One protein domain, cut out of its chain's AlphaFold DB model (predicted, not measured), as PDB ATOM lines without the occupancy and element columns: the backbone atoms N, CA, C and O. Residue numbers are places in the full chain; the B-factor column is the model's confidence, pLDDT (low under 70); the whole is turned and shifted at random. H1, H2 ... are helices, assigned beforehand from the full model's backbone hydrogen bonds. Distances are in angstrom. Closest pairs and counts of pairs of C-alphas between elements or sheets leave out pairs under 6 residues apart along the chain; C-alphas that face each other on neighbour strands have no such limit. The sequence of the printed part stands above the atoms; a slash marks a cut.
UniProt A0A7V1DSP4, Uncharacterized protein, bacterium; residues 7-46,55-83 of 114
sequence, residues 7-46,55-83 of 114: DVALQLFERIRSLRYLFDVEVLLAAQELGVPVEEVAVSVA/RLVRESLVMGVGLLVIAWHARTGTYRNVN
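This is residues 7 to 46 and 55 to 83 of the 114 residues of an uncharacterized protein of bacterium (UniProt A0A7V1DSP4). Two separate arms stick out from a small helical body, starting at different places on it: residues 39 to 46, with no named element, and residues 55 to 62, of which 56 to 62 belong to the long helix H3. The body holds the short helices H1 and H2, which cross steeply, the later part of H3, and residues 76 to 83, which fold back toward the link between H1 and H2. The printed part has 69 residues with three named helices, H1, H2 and H3 in that order, and no named strand; the class is all helix. The whole is loose, with a radius of gyration of the C-alphas of 13.7 A, and flat, spanning 37 by 36 by 18 A.

H1 is residues 7 to 13, beginning at C-alpha 7 (259.807, 222.673, 254.125). H2 is residues 23 to 33, 15.2 A from first to last C-alpha. H3 is residues 56 to 75, 28.5 A long, from C-alpha 56 (224.370, 219.253, 246.205) to C-alpha 75 (247.447, 229.244, 232.892).

H1 and H2 touch, with the closest C-alphas, those of Leu 12 and Val 27, 6.0 A apart. They run opposite ways at a steep tilt of 61 degrees. H2 and H3 only just touch, with 3 pairs of C-alphas within 8 A; H3 does so with residues 70 to 74 alone. Their closest C-alphas, those of Leu 29 and Ala 74, are 7.0 A apart. They run the same way at a shallow tilt of 24 degrees. H1 and H3 are apart. In H1, H2 and H3 every O i to N i+4 pair is within hydrogen-bond range.

The two C-alphas farthest apart, those of Ala 46 and Thr 76, are 40.3 A apart. Without the stretches that stand free, residues 39 to 46 and 55 to 62, the body spans 31 by 21 by 21 A. Residues 47 to 54 are not printed; C-alphas 46 and 55 are 24.5 A apart across the cut. The link from H1 to H2 is short, and that from H2 to H3 runs across the cut. The mean pLDDT of the printed part is 85.1, and residue 19 is under 70.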
ATOM      1  N   ASP A   7     259.124 221.822 255.104       92.12
ATOM      2  CA  ASP A   7     259.807 222.673 254.125       92.12
ATOM      3  C   ASP A   7     258.995 222.853 252.838       92.12
ATOM      4  O   ASP A   7     258.869 223.965 252.328       92.12
ATOM      5  N   VAL A   8     258.405 221.765 252.344       92.12
ATOM      6  CA  VAL A   8     257.535 221.775 251.162       92.12
ATOM      7  C   VAL A   8     256.219 222.491 251.461       92.12
ATOM      8  O   VAL A   8     255.749 223.284 250.650       92.12
ATOM      9  N   ALA A   9     255.635 222.260 252.639       91.50
ATOM     10  CA  ALA A   9     254.397 222.910 253.048       91.50
ATOM     11  C   ALA A   9     254.558 224.435 253.081       91.50
ATOM     12  O   ALA A   9     253.749 225.138 252.490       91.50
ATOM     13  N   LEU A  10     255.619 224.952 253.705       91.75
ATOM     14  CA  LEU A  10     255.862 226.398 253.753       91.75
ATOM     15  C   LEU A  10     255.938 226.996 252.342       91.75
ATOM     16  O   LEU A  10     255.198 227.924 252.027       91.75
ATOM     17  N   GLN A  11     256.709 226.373 251.448       91.38
ATOM     18  CA  GLN A  11     256.833 226.833 250.064       91.38
ATOM     19  C   GLN A  11     255.499 226.809 249.303       91.38
ATOM     20  O   GLN A  11     255.181 227.750 248.575       91.38
ATOM     21  N   LEU A  12     254.702 225.749 249.449       91.31
ATOM     22  CA  LEU A  12     253.429 225.635 248.736       91.31
ATOM     23  C   LEU A  12     252.390 226.620 249.274       91.31
ATOM     24  O   LEU A  12     251.745 227.319 248.494       91.31
ATOM     25  N   PHE A  13     252.245 226.710 250.597       90.69
ATOM     26  CA  PHE A  13     251.220 227.542 251.227       90.69
ATOM     27  C   PHE A  13     251.503 229.043 251.095       90.69
ATOM     28  O   PHE A  13     250.558 229.828 251.050       90.69
ATOM     29  N   GLU A  14     252.760 229.437 250.887       90.44
ATOM     30  CA  GLU A  14     253.132 230.803 250.499       90.44
ATOM     31  C   GLU A  14     252.627 231.218 249.098       90.44
ATOM     32  O   GLU A  14     252.681 232.387 248.720       90.44
ATOM     33  N   ARG A  15     252.152 230.281 248.273       89.56
ATOM     34  CA  ARG A  15     251.722 230.552 246.885       89.56
ATOM     35  C   ARG A  15     250.210 230.459 246.698       89.56
ATOM     36  O   ARG A  15     249.681 230.929 245.690       89.56
ATOM     37  N   ILE A  16     249.507 229.894 247.677       89.06
ATOM     38  CA  ILE A  16     248.049 229.759 247.681       89.06
ATOM     39  C   ILE A  16     247.410 231.141 247.826       89.06
ATOM     40  O   ILE A  16     247.886 232.012 248.559       89.06
ATOM     41  N   ARG A  17     246.300 231.343 247.121       84.38
ATOM     42  CA  ARG A  17     245.511 232.580 247.124       84.38
ATOM     43  C   ARG A  17     244.125 232.386 247.726       84.38
ATOM     44  O   ARG A  17     243.540 233.352 248.214       84.38
ATOM     45  N   SER A  18     243.611 231.160 247.718       78.88
ATOM     46  CA  SER A  18     242.283 230.830 248.233       78.88
ATOM     47  C   SER A  18     242.333 230.258 249.655       78.88
ATOM     48  O   SER A  18     242.970 229.244 249.899       78.88
ATOM     49  N   LEU A  19     241.565 230.842 250.584       67.75
ATOM     50  CA  LEU A  19     241.397 230.345 251.968       67.75
ATOM     51  C   LEU A  19     240.181 229.410 252.150       67.75
ATOM     52  O   LEU A  19     239.777 229.098 253.267       67.75
ATOM     53  N   ARG A  20     239.534 229.007 251.052       74.94
ATOM     54  CA  ARG A  20     238.310 228.182 251.053       74.94
ATOM     55  C   ARG A  20     238.609 226.786 250.514       74.94
ATOM     56  O   ARG A  20     239.743 226.487 250.176       74.94
ATOM     57  N   TYR A  21     237.575 225.961 250.365       75.06
ATOM     58  CA  TYR A  21     237.598 224.555 249.922       75.06
ATOM     59  C   TYR A  21     238.437 224.217 248.676       75.06
ATOM     60  O   TYR A  21     238.664 223.049 248.397       75.06
ATOM     61  N   LEU A  22     238.873 225.213 247.908       82.19
ATOM     62  CA  LEU A  22     239.649 225.026 246.687       82.19
ATOM     63  C   LEU A  22     241.166 225.098 246.897       82.19
ATOM     64  O   LEU A  22     241.908 224.837 245.951       82.19
ATOM     65  N   PHE A  23     241.632 225.420 248.109       86.56
ATOM     66  CA  PHE A  23     243.065 225.484 248.424       86.56
ATOM     67  C   PHE A  23     243.790 224.185 248.034       86.56
ATOM     68  O   PHE A  23     244.916 224.224 247.557       86.56
ATOM     69  N   ASP A  24     243.112 223.042 248.161       87.38
ATOM     70  CA  ASP A  24     243.627 221.726 247.795       87.38
ATOM     71  C   ASP A  24     244.071 221.634 246.325       87.38
ATOM     72  O   ASP A  24     245.069 220.980 246.025       87.38
ATOM     73  N   VAL A  25     243.343 222.283 245.411       87.81
ATOM     74  CA  VAL A  25     243.679 222.299 243.979       87.81
ATOM     75  C   VAL A  25     244.852 223.238 243.726       87.81
ATOM     76  O   VAL A  25     245.770 222.889 242.990       87.81
ATOM     77  N   GLU A  26     244.855 224.410 244.368       89.19
ATOM     78  CA  GLU A  26     245.960 225.370 244.256       89.19
ATOM     79  C   GLU A  26     247.280 224.772 244.753       89.19
ATOM     80  O   GLU A  26     248.311 224.963 244.117       89.19
ATOM     81  N   VAL A  27     247.243 223.984 245.833       90.62
ATOM     82  CA  VAL A  27     248.410 223.253 246.353       90.62
ATOM     83  C   VAL A  27     248.976 222.289 245.313       90.62
ATOM     84  O   VAL A  27     250.186 222.254 245.112       90.62
ATOM     85  N   LEU A  28     248.119 221.515 244.637       89.81
ATOM     86  CA  LEU A  28     248.557 220.557 243.617       89.81
ATOM     87  C   LEU A  28     249.126 221.250 242.375       89.81
ATOM     88  O   LEU A  28     250.078 220.756 241.775       89.81
ATOM     89  N   LEU A  29     248.559 222.394 241.991       90.25
ATOM     90  CA  LEU A  29     249.076 223.204 240.890       90.25
ATOM     91  C   LEU A  29     250.426 223.833 241.249       90.25
ATOM     92  O   LEU A  29     251.362 223.743 240.464       90.25
ATOM     93  N   ALA A  30     250.558 224.399 242.451       90.19
ATOM     94  CA  ALA A  30     251.829 224.927 242.940       90.19
ATOM     95  C   ALA A  30     252.904 223.829 243.037       90.19
ATOM     96  O   ALA A  30     254.055 224.074 242.686       90.19
ATOM     97  N   ALA A  31     252.539 222.613 243.457       90.75
ATOM     98  CA  ALA A  31     253.460 221.478 243.494       90.75
ATOM     99  C   ALA A  31     253.963 221.101 242.094       90.75
ATOM    100  O   ALA A  31     255.166 220.926 241.917       90.75
ATOM    101  N   GLN A  32     253.071 221.054 241.097       89.94
ATOM    102  CA  GLN A  32     253.453 220.815 239.699       89.94
ATOM    103  C   GLN A  32     254.381 221.908 239.156       89.94
ATOM    104  O   GLN A  32     255.415 221.593 238.577       89.94
ATOM    105  N   GLU A  33     254.055 223.181 239.390       88.88
ATOM    106  CA  GLU A  33     254.862 224.326 238.938       88.88
ATOM    107  C   GLU A  33     256.254 224.375 239.590       88.88
ATOM    108  O   GLU A  33     257.222 224.810 238.969       88.88
ATOM    109  N   LEU A  34     256.378 223.916 240.839       88.56
ATOM    110  CA  LEU A  34     257.654 223.835 241.557       88.56
ATOM    111  C   LEU A  34     258.409 222.516 241.324       88.56
ATOM    112  O   LEU A  34     259.501 222.344 241.865       88.56
ATOM    113  N   GLY A  35     257.842 221.578 240.559       90.69
ATOM    114  CA  GLY A  35     258.435 220.255 240.346       90.69
ATOM    115  C   GLY A  35     258.510 219.400 241.617       90.69
ATOM    116  O   GLY A  35     259.376 218.534 241.731       90.69
ATOM    117  N   VAL A  36     257.630 219.646 242.591       92.06
ATOM    118  CA  VAL A  36     257.547 218.858 243.826       92.06
ATOM    119  C   VAL A  36     256.873 217.517 243.514       92.06
ATOM    120  O   VAL A  36     255.759 217.513 242.987       92.06
ATOM    121  N   PRO A  37     257.493 216.373 243.859       89.94
ATOM    122  CA  PRO A  37     256.884 215.071 243.630       89.94
ATOM    123  C   PRO A  37     255.655 214.883 244.527       89.94
ATOM    124  O   PRO A  37     255.685 215.179 245.724       89.94
ATOM    125  N   VAL A  38     254.578 214.362 243.941       91.00
ATOM    126  CA  VAL A  38     253.334 214.019 244.636       91.00
ATOM    127  C   VAL A  38     253.085 212.527 244.453       91.00
ATOM    128  O   VAL A  38     253.075 212.039 243.327       91.00
ATOM    129  N   GLU A  39     252.886 211.815 245.559       90.50
ATOM    130  CA  GLU A  39     252.622 210.376 245.579       90.50
ATOM    131  C   GLU A  39     251.288 210.100 246.279       90.50
ATOM    132  O   GLU A  39     250.990 210.664 247.338       90.50
ATOM    133  N   GLU A  40     250.468 209.236 245.681       88.56
ATOM    134  CA  GLU A  40     249.209 208.793 246.272       88.56
ATOM    135  C   GLU A  40     249.444 207.552 247.138       88.56
ATOM    136  O   GLU A  40     249.817 206.491 246.644       88.56
ATOM    137  N   VAL A  41     249.190 207.672 248.443       86.94
ATOM    138  CA  VAL A  41     249.333 206.564 249.396       86.94
ATOM    139  C   VAL A  41     247.953 206.032 249.768       86.94
ATOM    140  O   VAL A  41     247.110 206.766 250.291       86.94
ATOM    141  N   ALA A  42     247.719 204.743 249.518       82.62
ATOM    142  CA  ALA A  42     246.472 204.081 249.879       82.62
ATOM    143  C   ALA A  42     246.326 203.993 251.407       82.62
ATOM    144  O   ALA A  42     247.167 203.418 252.097       82.62
ATOM    145  N   VAL A  43     245.231 204.540 251.940       81.00
ATOM    146  CA  VAL A  43     244.898 204.483 253.370       81.00
ATOM    147  C   VAL A  43     243.461 203.997 253.527       81.00
ATOM    148  O   VAL A  43     242.540 204.581 252.954       81.00
ATOM    149  N   SER A  44     243.253 202.950 254.326       79.94
ATOM    150  CA  SER A  44     241.918 202.493 254.709       79.94
ATOM    151  C   SER A  44     241.423 203.288 255.918       79.94
ATOM    152  O   SER A  44     242.027 203.289 256.989       79.94
ATOM    153  N   VAL A  45     240.310 204.000 255.749       76.94
ATOM    154  CA  VAL A  45     239.668 204.764 256.825       76.94
ATOM    155  C   VAL A  45     238.238 204.265 256.972       76.94
ATOM    156  O   VAL A  45     237.455 204.323 256.026       76.94
ATOM    157  N   ALA A  46     237.891 203.768 258.157       76.44
ATOM    158  CA  ALA A  46     236.530 203.353 258.467       76.44
ATOM    159  C   ALA A  46     235.687 204.579 258.846       76.44
ATOM    160  O   ALA A  46     235.894 205.191 259.894       76.44
ATOM    161  N   ARG A  55     223.428 220.647 250.216       70.19
ATOM    162  CA  ARG A  55     222.721 221.228 249.062       70.19
ATOM    163  C   ARG A  55     223.547 220.995 247.789       70.19
ATOM    164  O   ARG A  55     224.204 221.909 247.298       70.19
ATOM    165  N   LEU A  56     223.506 219.765 247.278       72.06
ATOM    166  CA  LEU A  56     224.370 219.253 246.205       72.06
ATOM    167  C   LEU A  56     224.516 220.216 245.014       72.06
ATOM    168  O   LEU A  56     225.624 220.537 244.611       72.06
ATOM    169  N   VAL A  57     223.404 220.723 244.478       77.56
ATOM    170  CA  VAL A  57     223.411 221.508 243.231       77.56
ATOM    171  C   VAL A  57     224.118 222.856 243.392       77.56
ATOM    172  O   VAL A  57     224.959 223.222 242.573       77.56
ATOM    173  N   ARG A  58     223.802 223.598 244.461       80.19
ATOM    174  CA  ARG A  58     224.386 224.926 244.701       80.19
ATOM    175  C   ARG A  58     225.876 224.824 245.008       80.19
ATOM    176  O   ARG A  58     226.656 225.613 244.484       80.19
ATOM    177  N   GLU A  59     226.260 223.859 245.836       78.62
ATOM    178  CA  GLU A  59     227.659 223.673 246.219       78.62
ATOM    179  C   GLU A  59     228.511 223.215 245.023       78.62
ATOM    180  O   GLU A  59     229.610 223.736 244.831       78.62
ATOM    181  N   SER A  60     227.974 222.360 244.143       80.94
ATOM    182  CA  SER A  60     228.650 221.967 242.897       80.94
ATOM    183  C   SER A  60     228.895 223.144 241.949       80.94
ATOM    184  O   SER A  60     229.984 223.260 241.391       80.94
ATOM    185  N   LEU A  61     227.923 224.048 241.785       85.25
ATOM    186  CA  LEU A  61     228.076 225.251 240.951       85.25
ATOM    187  C   LEU A  61     229.142 226.204 241.504       85.25
ATOM    188  O   LEU A  61     229.995 226.682 240.755       85.25
ATOM    189  N   VAL A  62     229.127 226.450 242.818       84.56
ATOM    190  CA  VAL A  62     230.124 227.306 243.482       84.56
ATOM    191  C   VAL A  62     231.528 226.709 243.361       84.56
ATOM    192  O   VAL A  62     232.475 227.444 243.069       84.56
ATOM    193  N   MET A  63     231.671 225.390 243.531       83.38
ATOM    194  CA  MET A  63     232.943 224.703 243.293       83.38
ATOM    195  C   MET A  63     233.387 224.796 241.832       83.38
ATOM    196  O   MET A  63     234.548 225.108 241.580       83.38
ATOM    197  N   GLY A  64     232.483 224.559 240.878       86.56
ATOM    198  CA  GLY A  64     232.800 224.569 239.449       86.56
ATOM    199  C   GLY A  64     233.312 225.925 238.963       86.56
ATOM    200  O   GLY A  64     234.345 225.996 238.301       86.56
ATOM    201  N   VAL A  65     232.647 227.017 239.355       87.81
ATOM    202  CA  VAL A  65     233.104 228.378 239.019       87.81
ATOM    203  C   VAL A  65     234.459 228.674 239.659       87.81
ATOM    204  O   VAL A  65     235.346 229.216 239.003       87.81
ATOM    205  N   GLY A  66     234.652 228.285 240.921       84.00
ATOM    206  CA  GLY A  66     235.936 228.477 241.588       84.00
ATOM    207  C   GLY A  66     237.081 227.706 240.924       84.00
ATOM    208  O   GLY A  66     238.183 228.238 240.795       84.00
ATOM    209  N   LEU A  67     236.814 226.500 240.418       86.00
ATOM    210  CA  LEU A  67     237.790 225.723 239.657       86.00
ATOM    211  C   LEU A  67     238.180 226.416 238.343       86.00
ATOM    212  O   LEU A  67     239.358 226.430 237.996       86.00
ATOM    213  N   LEU A  68     237.224 227.027 237.634       87.12
ATOM    214  CA  LEU A  68     237.509 227.790 236.412       87.12
ATOM    215  C   LEU A  68     238.416 228.995 236.684       87.12
ATOM    216  O   LEU A  68     239.358 229.235 235.928       87.12
ATOM    217  N   VAL A  69     238.168 229.721 237.777       86.62
ATOM    218  CA  VAL A  69     239.019 230.843 238.206       86.62
ATOM    219  C   VAL A  69     240.442 230.359 238.503       86.62
ATOM    220  O   VAL A  69     241.409 230.959 238.037       86.62
ATOM    221  N   ILE A  70     240.583 229.239 239.213       84.50
ATOM    222  CA  ILE A  70     241.890 228.637 239.516       84.50
ATOM    223  C   ILE A  70     242.599 228.175 238.245       84.50
ATOM    224  O   ILE A  70     243.782 228.453 238.069       84.50
ATOM    225  N   ALA A  71     241.887 227.527 237.324       84.81
ATOM    226  CA  ALA A  71     242.446 227.095 236.048       84.81
ATOM    227  C   ALA A  71     242.938 228.284 235.208       84.81
ATOM    228  O   ALA A  71     243.975 228.194 234.549       84.81
ATOM    229  N   TRP A  72     242.227 229.413 235.250       85.88
ATOM    230  CA  TRP A  72     242.673 230.652 234.616       85.88
ATOM    231  C   TRP A  72     243.969 231.178 235.247       85.88
ATOM    232  O   TRP A  72     244.925 231.467 234.532       85.88
ATOM    233  N   HIS A  73     244.038 231.237 236.579       83.31
ATOM    234  CA  HIS A  73     245.255 231.633 237.293       83.31
ATOM    235  C   HIS A  73     246.435 230.692 237.028       83.31
ATOM    236  O   HIS A  73     247.563 231.150 236.842       83.31
ATOM    237  N   ALA A  74     246.191 229.385 236.953       82.31
ATOM    238  CA  ALA A  74     247.221 228.403 236.639       82.31
ATOM    239  C   ALA A  74     247.837 228.671 235.264       82.31
ATOM    240  O   ALA A  74     249.054 228.753 235.133       82.31
ATOM    241  N   ARG A  75     246.994 228.929 234.254       83.69
ATOM    242  CA  ARG A  75     247.447 229.244 232.892       83.69
ATOM    243  C   ARG A  75     248.283 230.518 232.795       83.69
ATOM    244  O   ARG A  75     249.086 230.628 231.877       83.69
ATOM    245  N   THR A  76     248.122 231.466 233.715       83.50
ATOM    246  CA  THR A  76     248.938 232.690 233.748       83.50
ATOM    247  C   THR A  76     250.239 232.532 234.542       83.50
ATOM    248  O   THR A  76     250.935 233.521 234.761       83.50
ATOM    249  N   GLY A  77     250.581 231.318 234.995       81.94
ATOM    250  CA  GLY A  77     251.789 231.060 235.789       81.94
ATOM    251  C   GLY A  77     251.721 231.664 237.193       81.94
ATOM    252  O   GLY A  77     252.743 231.899 237.838       81.94
ATOM    253  N   THR A  78     250.508 231.942 237.676       82.56
ATOM    254  CA  THR A  78     250.258 232.638 238.941       82.56
ATOM    255  C   THR A  78     250.951 231.968 240.134       82.56
ATOM    256  O   THR A  78     251.457 232.661 241.016       82.56
ATOM    257  N   TYR A  79     250.977 230.635 240.157       83.06
ATOM    258  CA  TYR A  79     251.456 229.843 241.295       83.06
ATOM    259  C   TYR A  79     252.979 229.672 241.336       83.06
ATOM    260  O   TYR A  79     253.506 229.157 242.319       83.06
ATOM    261  N   ARG A  80     253.707 230.147 240.318       82.25
ATOM    262  CA  ARG A  80     255.177 230.161 240.327       82.25
ATOM    263  C   ARG A  80     255.736 231.160 241.344       82.25
ATOM    264  O   ARG A  80     256.800 230.938 241.921       82.25
ATOM    265  N   ASN A  81     255.006 232.249 241.577       85.75
ATOM    266  CA  ASN A  81     255.421 233.345 242.445       85.75
ATOM    267  C   ASN A  81     254.724 233.275 243.806       85.75
ATOM    268  O   ASN A  81     253.562 232.877 243.897       85.75
ATOM    269  N   VAL A  82     255.430 233.715 244.850       85.69
ATOM    270  CA  VAL A  82     254.863 233.896 246.195       85.69
ATOM    271  C   VAL A  82     253.664 234.837 246.114       85.69
ATOM    272  O   VAL A  82     253.670 235.810 245.355       85.69
ATOM    273  N   ASN A  83     252.612 234.529 246.869       84.56
ATOM    274  CA  ASN A  83     251.427 235.361 246.920       84.56
ATOM    275  C   ASN A  83     251.797 236.726 247.533       84.56
ATOM    276  O   ASN A  83     252.112 236.787 248.721       84.56
TER     277      ASN A  83